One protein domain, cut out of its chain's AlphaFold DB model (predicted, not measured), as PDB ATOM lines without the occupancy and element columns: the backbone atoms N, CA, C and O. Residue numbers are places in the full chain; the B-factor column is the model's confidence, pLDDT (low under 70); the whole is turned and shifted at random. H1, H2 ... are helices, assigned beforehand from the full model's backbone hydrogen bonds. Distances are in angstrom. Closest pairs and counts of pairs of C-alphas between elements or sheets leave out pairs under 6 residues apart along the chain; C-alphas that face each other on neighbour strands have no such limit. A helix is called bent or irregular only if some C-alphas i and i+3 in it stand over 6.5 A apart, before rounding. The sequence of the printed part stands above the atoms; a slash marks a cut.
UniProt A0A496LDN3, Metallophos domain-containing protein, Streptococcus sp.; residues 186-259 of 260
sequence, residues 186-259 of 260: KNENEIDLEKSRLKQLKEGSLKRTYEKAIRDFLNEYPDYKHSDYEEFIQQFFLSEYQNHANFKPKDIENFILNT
ATOM      1  N   LYS A 186      30.900 -19.143 272.045       91.69
ATOM      2  CA  LYS A 186      31.875 -18.860 273.109       91.69
ATOM      3  C   LYS A 186      31.185 -18.383 274.388       91.69
ATOM      4  O   LYS A 186      31.657 -18.656 275.485       91.69
ATOM      5  N   ASN A 187      30.084 -17.653 274.229       86.06
ATOM      6  CA  ASN A 187      29.203 -17.127 275.272       86.06
ATOM      7  C   ASN A 187      27.802 -16.901 274.664       86.06
ATOM      8  O   ASN A 187      27.608 -17.177 273.485       86.06
ATOM      9  N   GLU A 188      26.834 -16.387 275.428       78.31
ATOM     10  CA  GLU A 188      25.424 -16.277 274.999       78.31
ATOM     11  C   GLU A 188      25.198 -15.570 273.647       78.31
ATOM     12  O   GLU A 188      24.200 -15.855 272.990       78.31
ATOM     13  N   ASN A 189      26.108 -14.690 273.203       79.00
ATOM     14  CA  ASN A 189      25.910 -13.862 272.006       79.00
ATOM     15  C   ASN A 189      27.043 -13.942 270.970       79.00
ATOM     16  O   ASN A 189      26.967 -13.274 269.939       79.00
ATOM     17  N   GLU A 190      28.093 -14.731 271.207       89.88
ATOM     18  CA  GLU A 190      29.257 -14.800 270.317       89.88
ATOM     19  C   GLU A 190      29.438 -16.207 269.749       89.88
ATOM     20  O   GLU A 190      29.715 -17.162 270.477       89.88
ATOM     21  N   ILE A 191      29.327 -16.332 268.425       95.06
ATOM     22  CA  ILE A 191      29.561 -17.592 267.711       95.06
ATOM     23  C   ILE A 191      31.048 -17.962 267.792       95.06
ATOM     24  O   ILE A 191      31.931 -17.188 267.418       95.06
ATOM     25  N   ASP A 192      31.326 -19.193 268.214       96.25
ATOM     26  CA  ASP A 192      32.629 -19.828 268.056       96.25
ATOM     27  C   ASP A 192      32.744 -20.340 266.614       96.25
ATOM     28  O   ASP A 192      32.360 -21.469 266.289       96.25
ATOM     29  N   LEU A 193      33.186 -19.454 265.716       95.06
ATOM     30  CA  LEU A 193      33.174 -19.706 264.275       95.06
ATOM     31  C   LEU A 193      34.060 -20.892 263.887       95.06
ATOM     32  O   LEU A 193      33.659 -21.701 263.056       95.06
ATOM     33  N   GLU A 194      35.234 -21.020 264.501       95.75
ATOM     34  CA  GLU A 194      36.170 -22.105 264.217       95.75
ATOM     35  C   GLU A 194      35.582 -23.458 264.623       95.75
ATOM     36  O   GLU A 194      35.473 -24.360 263.788       95.75
ATOM     37  N   LYS A 195      35.093 -23.591 265.867       95.81
ATOM     38  CA  LYS A 195      34.471 -24.848 266.305       95.81
ATOM     39  C   LYS A 195      33.195 -25.160 265.527       95.81
ATOM     40  O   LYS A 195      32.942 -26.324 265.210       95.81
ATOM     41  N   SER A 196      32.406 -24.143 265.180       96.25
ATOM     42  CA  SER A 196      31.209 -24.313 264.349       96.25
ATOM     43  C   SER A 196      31.566 -24.814 262.949       96.25
ATOM     44  O   SER A 196      30.959 -25.766 262.463       96.25
ATOM     45  N   ARG A 197      32.600 -24.249 262.314       97.06
ATOM     46  CA  ARG A 197      33.127 -24.717 261.023       97.06
ATOM     47  C   ARG A 197      33.655 -26.145 261.105       97.06
ATOM     48  O   ARG A 197      33.284 -26.964 260.268       97.06
ATOM     49  N   LEU A 198      34.429 -26.483 262.138       96.56
ATOM     50  CA  LEU A 198      34.900 -27.852 262.385       96.56
ATOM     51  C   LEU A 198      33.737 -28.847 262.491       96.56
ATOM     52  O   LEU A 198      33.783 -29.924 261.892       96.56
ATOM     53  N   LYS A 199      32.664 -28.479 263.198       96.19
ATOM     54  CA  LYS A 199      31.436 -29.283 263.267       96.19
ATOM     55  C   LYS A 199      30.827 -29.486 261.872       96.19
ATOM     56  O   LYS A 199      30.483 -30.609 261.500       96.19
ATOM     57  N   GLN A 200      30.790 -28.438 261.046       96.19
ATOM     58  CA  GLN A 200      30.305 -28.531 259.665       96.19
ATOM     59  C   GLN A 200      31.168 -29.419 258.748       96.19
ATOM     60  O   GLN A 200      30.610 -30.060 257.854       96.19
ATOM     61  N   LEU A 201      32.487 -29.497 258.974       96.44
ATOM     62  CA  LEU A 201      33.386 -30.420 258.263       96.44
ATOM     63  C   LEU A 201      33.173 -31.883 258.680       96.44
ATOM     64  O   LEU A 201      33.247 -32.775 257.841       96.44
ATOM     65  N   LYS A 202      32.890 -32.144 259.962       94.06
ATOM     66  CA  LYS A 202      32.792 -33.512 260.510       94.06
ATOM     67  C   LYS A 202      31.429 -34.165 260.298       94.06
ATOM     68  O   LYS A 202      31.341 -35.358 259.990       94.06
ATOM     69  N   GLU A 203      30.362 -33.393 260.472       93.88
ATOM     70  CA  GLU A 203      28.989 -33.913 260.504       93.88
ATOM     71  C   GLU A 203      27.956 -33.033 259.797       93.88
ATOM     72  O   GLU A 203      26.849 -33.496 259.531       93.88
ATOM     73  N   GLY A 204      28.311 -31.800 259.437       90.44
ATOM     74  CA  GLY A 204      27.377 -30.867 258.814       90.44
ATOM     75  C   GLY A 204      27.403 -30.843 257.287       90.44
ATOM     76  O   GLY A 204      27.778 -31.794 256.594       90.44
ATOM     77  N   SER A 205      26.975 -29.703 256.744       88.06
ATOM     78  CA  SER A 205      26.701 -29.542 255.309       88.06
ATOM     79  C   SER A 205      27.942 -29.608 254.407       88.06
ATOM     80  O   SER A 205      27.802 -29.768 253.189       88.06
ATOM     81  N   LEU A 206      29.143 -29.494 254.987       94.50
ATOM     82  CA  LEU A 206      30.406 -29.466 254.255       94.50
ATOM     83  C   LEU A 206      31.161 -30.797 254.262       94.50
ATOM     84  O   LEU A 206      32.085 -30.956 253.467       94.50
ATOM     85  N   LYS A 207      30.730 -31.777 255.065       95.75
ATOM     86  CA  LYS A 207      31.393 -33.081 255.205       95.75
ATOM     87  C   LYS A 207      31.734 -33.742 253.872       95.75
ATOM     88  O   LYS A 207      32.882 -34.079 253.611       95.75
ATOM     89  N   ARG A 208      30.749 -33.863 252.976       96.19
ATOM     90  CA  ARG A 208      30.955 -34.501 251.662       96.19
ATOM     91  C   ARG A 208      31.966 -33.752 250.793       96.19
ATOM     92  O   ARG A 208      32.686 -34.380 250.022       96.19
ATOM     93  N   THR A 209      31.990 -32.422 250.881       95.81
ATOM     94  CA  THR A 209      32.944 -31.580 250.146       95.81
ATOM     95  C   THR A 209      34.346 -31.739 250.720       95.81
ATOM     96  O   THR A 209      35.282 -31.913 249.948       95.81
ATOM     97  N   TYR A 210      34.473 -31.759 252.046       97.06
ATOM     98  CA  TYR A 210      35.730 -31.979 252.757       97.06
ATOM     99  C   TYR A 210      36.334 -33.361 252.454       97.06
ATOM    100  O   TYR A 210      37.460 -33.460 251.977       97.06
ATOM    101  N   GLU A 211      35.546 -34.433 252.587       96.69
ATOM    102  CA  GLU A 211      35.978 -35.799 252.250       96.69
ATOM    103  C   GLU A 211      36.350 -35.946 250.767       96.69
ATOM    104  O   GLU A 211      37.261 -36.694 250.416       96.69
ATOM    105  N   LYS A 212      35.638 -35.247 249.871       96.69
ATOM    106  CA  LYS A 212      35.992 -35.218 248.447       96.69
ATOM    107  C   LYS A 212      37.320 -34.500 248.222       96.69
ATOM    108  O   LYS A 212      38.119 -35.009 247.449       96.69
ATOM    109  N   ALA A 213      37.553 -33.374 248.892       96.56
ATOM    110  CA  ALA A 213      38.799 -32.622 248.785       96.56
ATOM    111  C   ALA A 213      40.005 -33.475 249.185       96.56
ATOM    112  O   ALA A 213      40.970 -33.530 248.436       96.56
ATOM    113  N   ILE A 214      39.900 -34.215 250.295       96.19
ATOM    114  CA  ILE A 214      40.933 -35.161 250.738       96.19
ATOM    115  C   ILE A 214      41.213 -36.221 249.667       96.19
ATOM    116  O   ILE A 214      42.364 -36.441 249.293       96.19
ATOM    117  N   ARG A 215      40.162 -36.867 249.141       96.44
ATOM    118  CA  ARG A 215      40.321 -37.895 248.099       96.44
ATOM    119  C   ARG A 215      40.965 -37.340 246.832       96.44
ATOM    120  O   ARG A 215      41.864 -37.969 246.293       96.44
ATOM    121  N   ASP A 216      40.493 -36.194 246.348       96.81
ATOM    122  CA  ASP A 216      41.016 -35.580 245.126       96.81
ATOM    123  C   ASP A 216      42.470 -35.131 245.311       96.81
ATOM    124  O   ASP A 216      43.287 -35.356 244.424       96.81
ATOM    125  N   PHE A 217      42.803 -34.562 246.475       97.06
ATOM    126  CA  PHE A 217      44.160 -34.144 246.808       97.06
ATOM    127  C   PHE A 217      45.135 -35.320 246.802       97.06
ATOM    128  O   PHE A 217      46.131 -35.268 246.095       97.06
ATOM    129  N   LEU A 218      44.822 -36.418 247.496       95.50
ATOM    130  CA  LEU A 218      45.686 -37.605 247.516       95.50
ATOM    131  C   LEU A 218      45.804 -38.306 246.159       95.50
ATOM    132  O   LEU A 218      46.809 -38.960 245.893       95.50
ATOM    133  N   ASN A 219      44.778 -38.205 245.311       96.31
ATOM    134  CA  ASN A 219      44.842 -38.750 243.958       96.31
ATOM    135  C   ASN A 219      45.824 -37.966 243.074       96.31
ATOM    136  O   ASN A 219      46.474 -38.567 242.223       96.31
ATOM    137  N   GLU A 220      45.910 -36.644 243.250       97.00
ATOM    138  CA  GLU A 220      46.809 -35.774 242.481       97.00
ATOM    139  C   GLU A 220      48.218 -35.703 243.098       97.00
ATOM    140  O   GLU A 220      49.205 -35.669 242.368       97.00
ATOM    141  N   TYR A 221      48.309 -35.784 244.430       95.19
ATOM    142  CA  TYR A 221      49.531 -35.640 245.225       95.19
ATOM    143  C   TYR A 221      49.751 -36.840 246.168       95.19
ATOM    144  O   TYR A 221      49.684 -36.703 247.394       95.19
ATOM    145  N   PRO A 222      50.017 -38.045 245.630       93.44
ATOM    146  CA  PRO A 222      50.104 -39.272 246.425       93.44
ATOM    147  C   PRO A 222      51.264 -39.289 247.433       93.44
ATOM    148  O   PRO A 222      51.185 -40.006 248.432       93.44
ATOM    149  N   ASP A 223      52.313 -38.492 247.211       92.75
ATOM    150  CA  ASP A 223      53.491 -38.425 248.088       92.75
ATOM    151  C   ASP A 223      53.171 -37.836 249.474       92.75
ATOM    152  O   ASP A 223      53.841 -38.154 250.456       92.75
ATOM    153  N   TYR A 224      52.080 -37.070 249.595       91.06
ATOM    154  CA  TYR A 224      51.602 -36.519 250.869       91.06
ATOM    155  C   TYR A 224      50.927 -37.566 251.771       91.06
ATOM    156  O   TYR A 224      50.572 -37.268 252.905       91.06
ATOM    157  N   LYS A 225      50.755 -38.820 251.331       86.25
ATOM    158  CA  LYS A 225      50.041 -39.860 252.100       86.25
ATOM    159  C   LYS A 225      50.635 -40.144 253.490       86.25
ATOM    160  O   LYS A 225      49.938 -40.673 254.354       86.25
ATOM    161  N   HIS A 226      51.917 -39.846 253.688       84.38
ATOM    162  CA  HIS A 226      52.636 -40.070 254.944       84.38
ATOM    163  C   HIS A 226      52.928 -38.780 255.727       84.38
ATOM    164  O   HIS A 226      53.681 -38.838 256.696       84.38
ATOM    165  N   SER A 227      52.355 -37.643 255.322       85.81
ATOM    166  CA  SER A 227      52.445 -36.366 256.040       85.81
ATOM    167  C   SER A 227      51.150 -36.042 256.798       85.81
ATOM    168  O   SER A 227      50.174 -36.791 256.736       85.81
ATOM    169  N   ASP A 228      51.116 -34.896 257.482       88.31
ATOM    170  CA  ASP A 228      49.941 -34.382 258.205       88.31
ATOM    171  C   ASP A 228      48.915 -33.699 257.268       88.31
ATOM    172  O   ASP A 228      48.259 -32.717 257.618       88.31
ATOM    173  N   TYR A 229      48.754 -34.212 256.041       88.25
ATOM    174  CA  TYR A 229      47.943 -33.593 254.984       88.25
ATOM    175  C   TYR A 229      46.480 -33.353 255.394       88.25
ATOM    176  O   TYR A 229      45.889 -32.355 254.989       88.25
ATOM    177  N   GLU A 230      45.880 -34.227 256.209       90.81
ATOM    178  CA  GLU A 230      44.508 -34.028 256.697       90.81
ATOM    179  C   GLU A 230      44.393 -32.789 257.592       90.81
ATOM    180  O   GLU A 230      43.399 -32.066 257.505       90.81
ATOM    181  N   GLU A 231      45.407 -32.514 258.420       93.56
ATOM    182  CA  GLU A 231      45.430 -31.330 259.278       93.56
ATOM    183  C   GLU A 231      45.564 -30.060 258.438       93.56
ATOM    184  O   GLU A 231      44.784 -29.122 258.618       93.56
ATOM    185  N   PHE A 232      46.466 -30.051 257.457       94.50
ATOM    186  CA  PHE A 232      46.611 -28.909 256.559       94.50
ATOM    187  C   PHE A 232      45.365 -28.654 255.708       94.50
ATOM    188  O   PHE A 232      44.956 -27.505 255.546       94.50
ATOM    189  N   ILE A 233      44.711 -29.702 255.198       95.75
ATOM    190  CA  ILE A 233      43.446 -29.551 254.466       95.75
ATOM    191  C   ILE A 233      42.369 -28.988 255.397       95.75
ATOM    192  O   ILE A 233      41.604 -28.112 254.992       95.75
ATOM    193  N   GLN A 234      42.302 -29.438 256.654       97.00
ATOM    194  CA  GLN A 234      41.392 -28.854 257.637       97.00
ATOM    195  C   GLN A 234      41.674 -27.361 257.839       97.00
ATOM    196  O   GLN A 234      40.741 -26.560 257.777       97.00
ATOM    197  N   GLN A 235      42.938 -26.982 258.042       96.50
ATOM    198  CA  GLN A 235      43.350 -25.588 258.213       96.50
ATOM    199  C   GLN A 235      42.989 -24.740 256.987       96.50
ATOM    200  O   GLN A 235      42.332 -23.713 257.149       96.50
ATOM    201  N   PHE A 236      43.284 -25.223 255.775       97.12
ATOM    202  CA  PHE A 236      42.880 -24.583 254.521       97.12
ATOM    203  C   PHE A 236      41.371 -24.331 254.474       97.12
ATOM    204  O   PHE A 236      40.914 -23.249 254.106       97.12
ATOM    205  N   PHE A 237      40.557 -25.313 254.873       97.44
ATOM    206  CA  PHE A 237      39.115 -25.110 254.920       97.44
ATOM    207  C   PHE A 237      38.727 -24.020 255.923       97.44
ATOM    208  O   PHE A 237      37.904 -23.162 255.608       97.44
ATOM    209  N   LEU A 238      39.311 -24.031 257.121       96.50
ATOM    210  CA  LEU A 238      38.984 -23.070 258.172       96.50
ATOM    211  C   LEU A 238      39.393 -21.632 257.830       96.50
ATOM    212  O   LEU A 238      38.655 -20.719 258.221       96.50
ATOM    213  N   SER A 239      40.499 -21.428 257.107       94.56
ATOM    214  CA  SER A 239      41.022 -20.100 256.757       94.56
ATOM    215  C   SER A 239      40.603 -19.619 255.361       94.56
ATOM    216  O   SER A 239      40.107 -18.501 255.232       94.56
ATOM    217  N   GLU A 240      40.715 -20.461 254.329       95.25
ATOM    218  CA  GLU A 240      40.622 -20.038 252.923       95.25
ATOM    219  C   GLU A 240      39.267 -20.319 252.268       95.25
ATOM    220  O   GLU A 240      38.810 -19.542 251.423       95.25
ATOM    221  N   TYR A 241      38.586 -21.411 252.640       95.94
ATOM    222  CA  TYR A 241      37.411 -21.896 251.895       95.94
ATOM    223  C   TYR A 241      36.261 -20.884 251.805       95.94
ATOM    224  O   TYR A 241      35.516 -20.888 250.824       95.94
ATOM    225  N   GLN A 242      36.115 -19.995 252.797       94.88
ATOM    226  CA  GLN A 242      35.113 -18.923 252.758       94.88
ATOM    227  C   GLN A 242      35.244 -18.069 251.489       94.88
ATOM    228  O   GLN A 242      34.220 -17.713 250.909       94.88
ATOM    229  N   ASN A 243      36.469 -17.778 251.050       93.44
ATOM    230  CA  ASN A 243      36.737 -16.938 249.883       93.44
ATOM    231  C   ASN A 243      37.154 -17.744 248.646       93.44
ATOM    232  O   ASN A 243      37.085 -17.209 247.548       93.44
ATOM    233  N   HIS A 244      37.525 -19.019 248.802       94.12
ATOM    234  CA  HIS A 244      38.055 -19.879 247.740       94.12
ATOM    235  C   HIS A 244      37.242 -21.171 247.560       94.12
ATOM    236  O   HIS A 244      37.780 -22.266 247.432       94.12
ATOM    237  N   ALA A 245      35.913 -21.084 247.518       94.62
ATOM    238  CA  ALA A 245      35.027 -22.251 247.455       94.62
ATOM    239  C   ALA A 245      35.123 -23.067 246.145       94.62
ATOM    240  O   ALA A 245      34.576 -24.170 246.062       94.62
ATOM    241  N   ASN A 246      35.785 -22.530 245.115       93.81
ATOM    242  CA  ASN A 246      36.116 -23.189 243.845       93.81
ATOM    243  C   ASN A 246      37.584 -23.641 243.753       93.81
ATOM    244  O   ASN A 246      38.096 -23.753 242.637       93.81
ATOM    245  N   PHE A 247      38.235 -23.875 244.893       95.06
ATOM    246  CA  PHE A 247      39.606 -24.373 244.963       95.06
ATOM    247  C   PHE A 247      39.821 -25.666 244.159       95.06
ATOM    248  O   PHE A 247      38.903 -26.459 243.913       95.06
ATOM    249  N   LYS A 248      41.077 -25.885 243.782       95.12
ATOM    250  CA  LYS A 248      41.623 -27.102 243.181       95.12
ATOM    251  C   LYS A 248      42.630 -27.743 244.143       95.12
ATOM    252  O   LYS A 248      43.136 -27.048 245.022       95.12
ATOM    253  N   PRO A 249      42.984 -29.029 243.968       96.25
ATOM    254  CA  PRO A 249      44.025 -29.673 244.774       96.25
ATOM    255  C   PRO A 249      45.336 -28.881 244.843       96.25
ATOM    256  O   PRO A 249      45.916 -28.748 245.914       96.25
ATOM    257  N   LYS A 250      45.744 -28.256 243.735       95.94
ATOM    258  CA  LYS A 250      46.919 -27.377 243.692       95.94
ATOM    259  C   LYS A 250      46.855 -26.178 244.646       95.94
ATOM    260  O   LYS A 250      47.884 -25.742 245.146       95.94
ATOM    261  N   ASP A 251      45.669 -25.636 244.913       95.25
ATOM    262  CA  ASP A 251      45.529 -24.508 245.842       95.25
ATOM    263  C   ASP A 251      45.793 -24.955 247.289       95.25
ATOM    264  O   ASP A 251      46.386 -24.210 248.065       95.25
ATOM    265  N   ILE A 252      45.423 -26.199 247.623       96.25
ATOM    266  CA  ILE A 252      45.751 -26.838 248.904       96.25
ATOM    267  C   ILE A 252      47.259 -27.105 248.993       96.25
ATOM    268  O   ILE A 252      47.864 -26.807 250.015       96.25
ATOM    269  N   GLU A 253      47.878 -27.631 247.931       96.00
ATOM    270  CA  GLU A 253      49.331 -27.861 247.895       96.00
ATOM    271  C   GLU A 253      50.099 -26.554 248.132       96.00
ATOM    272  O   GLU A 253      50.953 -26.482 249.011       96.00
ATOM    273  N   ASN A 254      49.746 -25.491 247.402       95.44
ATOM    274  CA  ASN A 254      50.354 -24.174 247.583       95.44
ATOM    275  C   ASN A 254      50.168 -23.650 249.015       95.44
ATOM    276  O   ASN A 254      51.066 -23.006 249.548       95.44
ATOM    277  N   PHE A 255      49.010 -23.895 249.636       95.50
ATOM    278  CA  PHE A 255      48.770 -23.523 251.029       95.50
ATOM    279  C   PHE A 255      49.716 -24.263 251.984       95.50
ATOM    280  O   PHE A 255      50.325 -23.621 252.836       95.50
ATOM    281  N   ILE A 256      49.896 -25.577 251.805       93.88
ATOM    282  CA  ILE A 256      50.825 -26.385 252.612       93.88
ATOM    283  C   ILE A 256      52.254 -25.849 252.481       93.88
ATOM    284  O   ILE A 256      52.875 -25.516 253.484       93.88
ATOM    285  N   LEU A 257      52.732 -25.664 251.248       92.62
ATOM    286  CA  LEU A 257      54.094 -25.197 250.962       92.62
ATOM    287  C   LEU A 257      54.406 -23.794 251.502       92.62
ATOM    288  O   LEU A 257      55.568 -23.467 251.708       92.62
ATOM    289  N   ASN A 258      53.389 -22.950 251.693       90.81
ATOM    290  CA  ASN A 258      53.553 -21.616 252.276       90.81
ATOM    291  C   ASN A 258      53.459 -21.611 253.814       90.81
ATOM    292  O   ASN A 258      53.680 -20.567 254.427       90.81
ATOM    293  N   THR A 259      53.066 -22.736 254.417       83.19
ATOM    294  CA  THR A 259      52.893 -22.894 255.870       83.19
ATOM    295  C   THR A 259      54.074 -23.634 256.515       83.19
ATOM    296  O   THR A 259      54.286 -23.489 257.720       83.19
TER     297      THR A 259
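Overview. This is residues 186 to 259 of the 260 residues of the protein "Metallophos domain-containing protein" of Streptococcus sp. (UniProt A0A496LDN3). What shape appears? From the first printed residue, a free tail, residues 187 to 192, sticks out beyond H1, which makes a corner with the long H2; H4 and H5 pack on H2 and cross each other, and tiny H3 sits at the end away from the tail. What builds it? The 74 printed residues hold five named helices, H1 to H5 in order, and no named strand: all helix, with mostly crossed packing, no touching pair at a shallow tilt. How spread out is it? It is elongated, spanning 45 by 25 by 24 A, and only just compact, close to loose, with a radius of gyration of the C-alphas of 13.1 A.

Arrangement. What does the first helix touch? H1, residues 193 to 202, and H2, residues 207 to 220, touch only at the corner, and only just, with 3 pairs of C-alphas within 8 A, the closest those of Leu 201 and Lys 207, 4.5 A apart. H1 only just touches H4, residues 229 to 239, also with 3 pairs, the closest C-alphas being those of Arg 197 and Leu 238, 6.7 A apart. What else touches? H2, with residues 210 to 214 alone, touches H4 at a steep tilt of 52 degrees, opposite ways; their closest C-alphas, Ile 214 and Glu 230, are 7.0 A apart. H5, residues 249 to 257, touches H2, with closest C-alphas Phe 217 and Pro 249 at 4.9 A, and H4, with Phe 232 and Ile 256 at 6.3 A, about perpendicular to each at 80 and 85 degrees. H3, residues 222 to 226, is close but not clearly touching H2, and apart from H1 and H5. Are the backbones helical? Each O i to N i+4 pair is within hydrogen-bond range in H1, H2, H4 and H5; H3 has 0 of 1, and 1 of 2 O i to N i+3 pairs.

Along the chain. Where do the helices begin and end? C-alpha 193 of H1 is at (33.174, -19.706, 264.275), and C-alpha 257 of H5 at (54.094, -25.197, 250.962). How long are they? H1 measures 14.3 A, H2 20.2 A, H4 15.3 A and H5 12.6 A from first to last C-alpha; H3, 8.9 A, is irregular, with C-alphas 223 and 226 7.1 A apart.

Size, cuts and confidence. How large is it? The two C-alphas farthest apart, of Glu 188 and Asp 223, are 44.7 A apart. Is it continuous and confident? The printed part has no cut, no link is long, and no printed residue is under 70 in pLDDT.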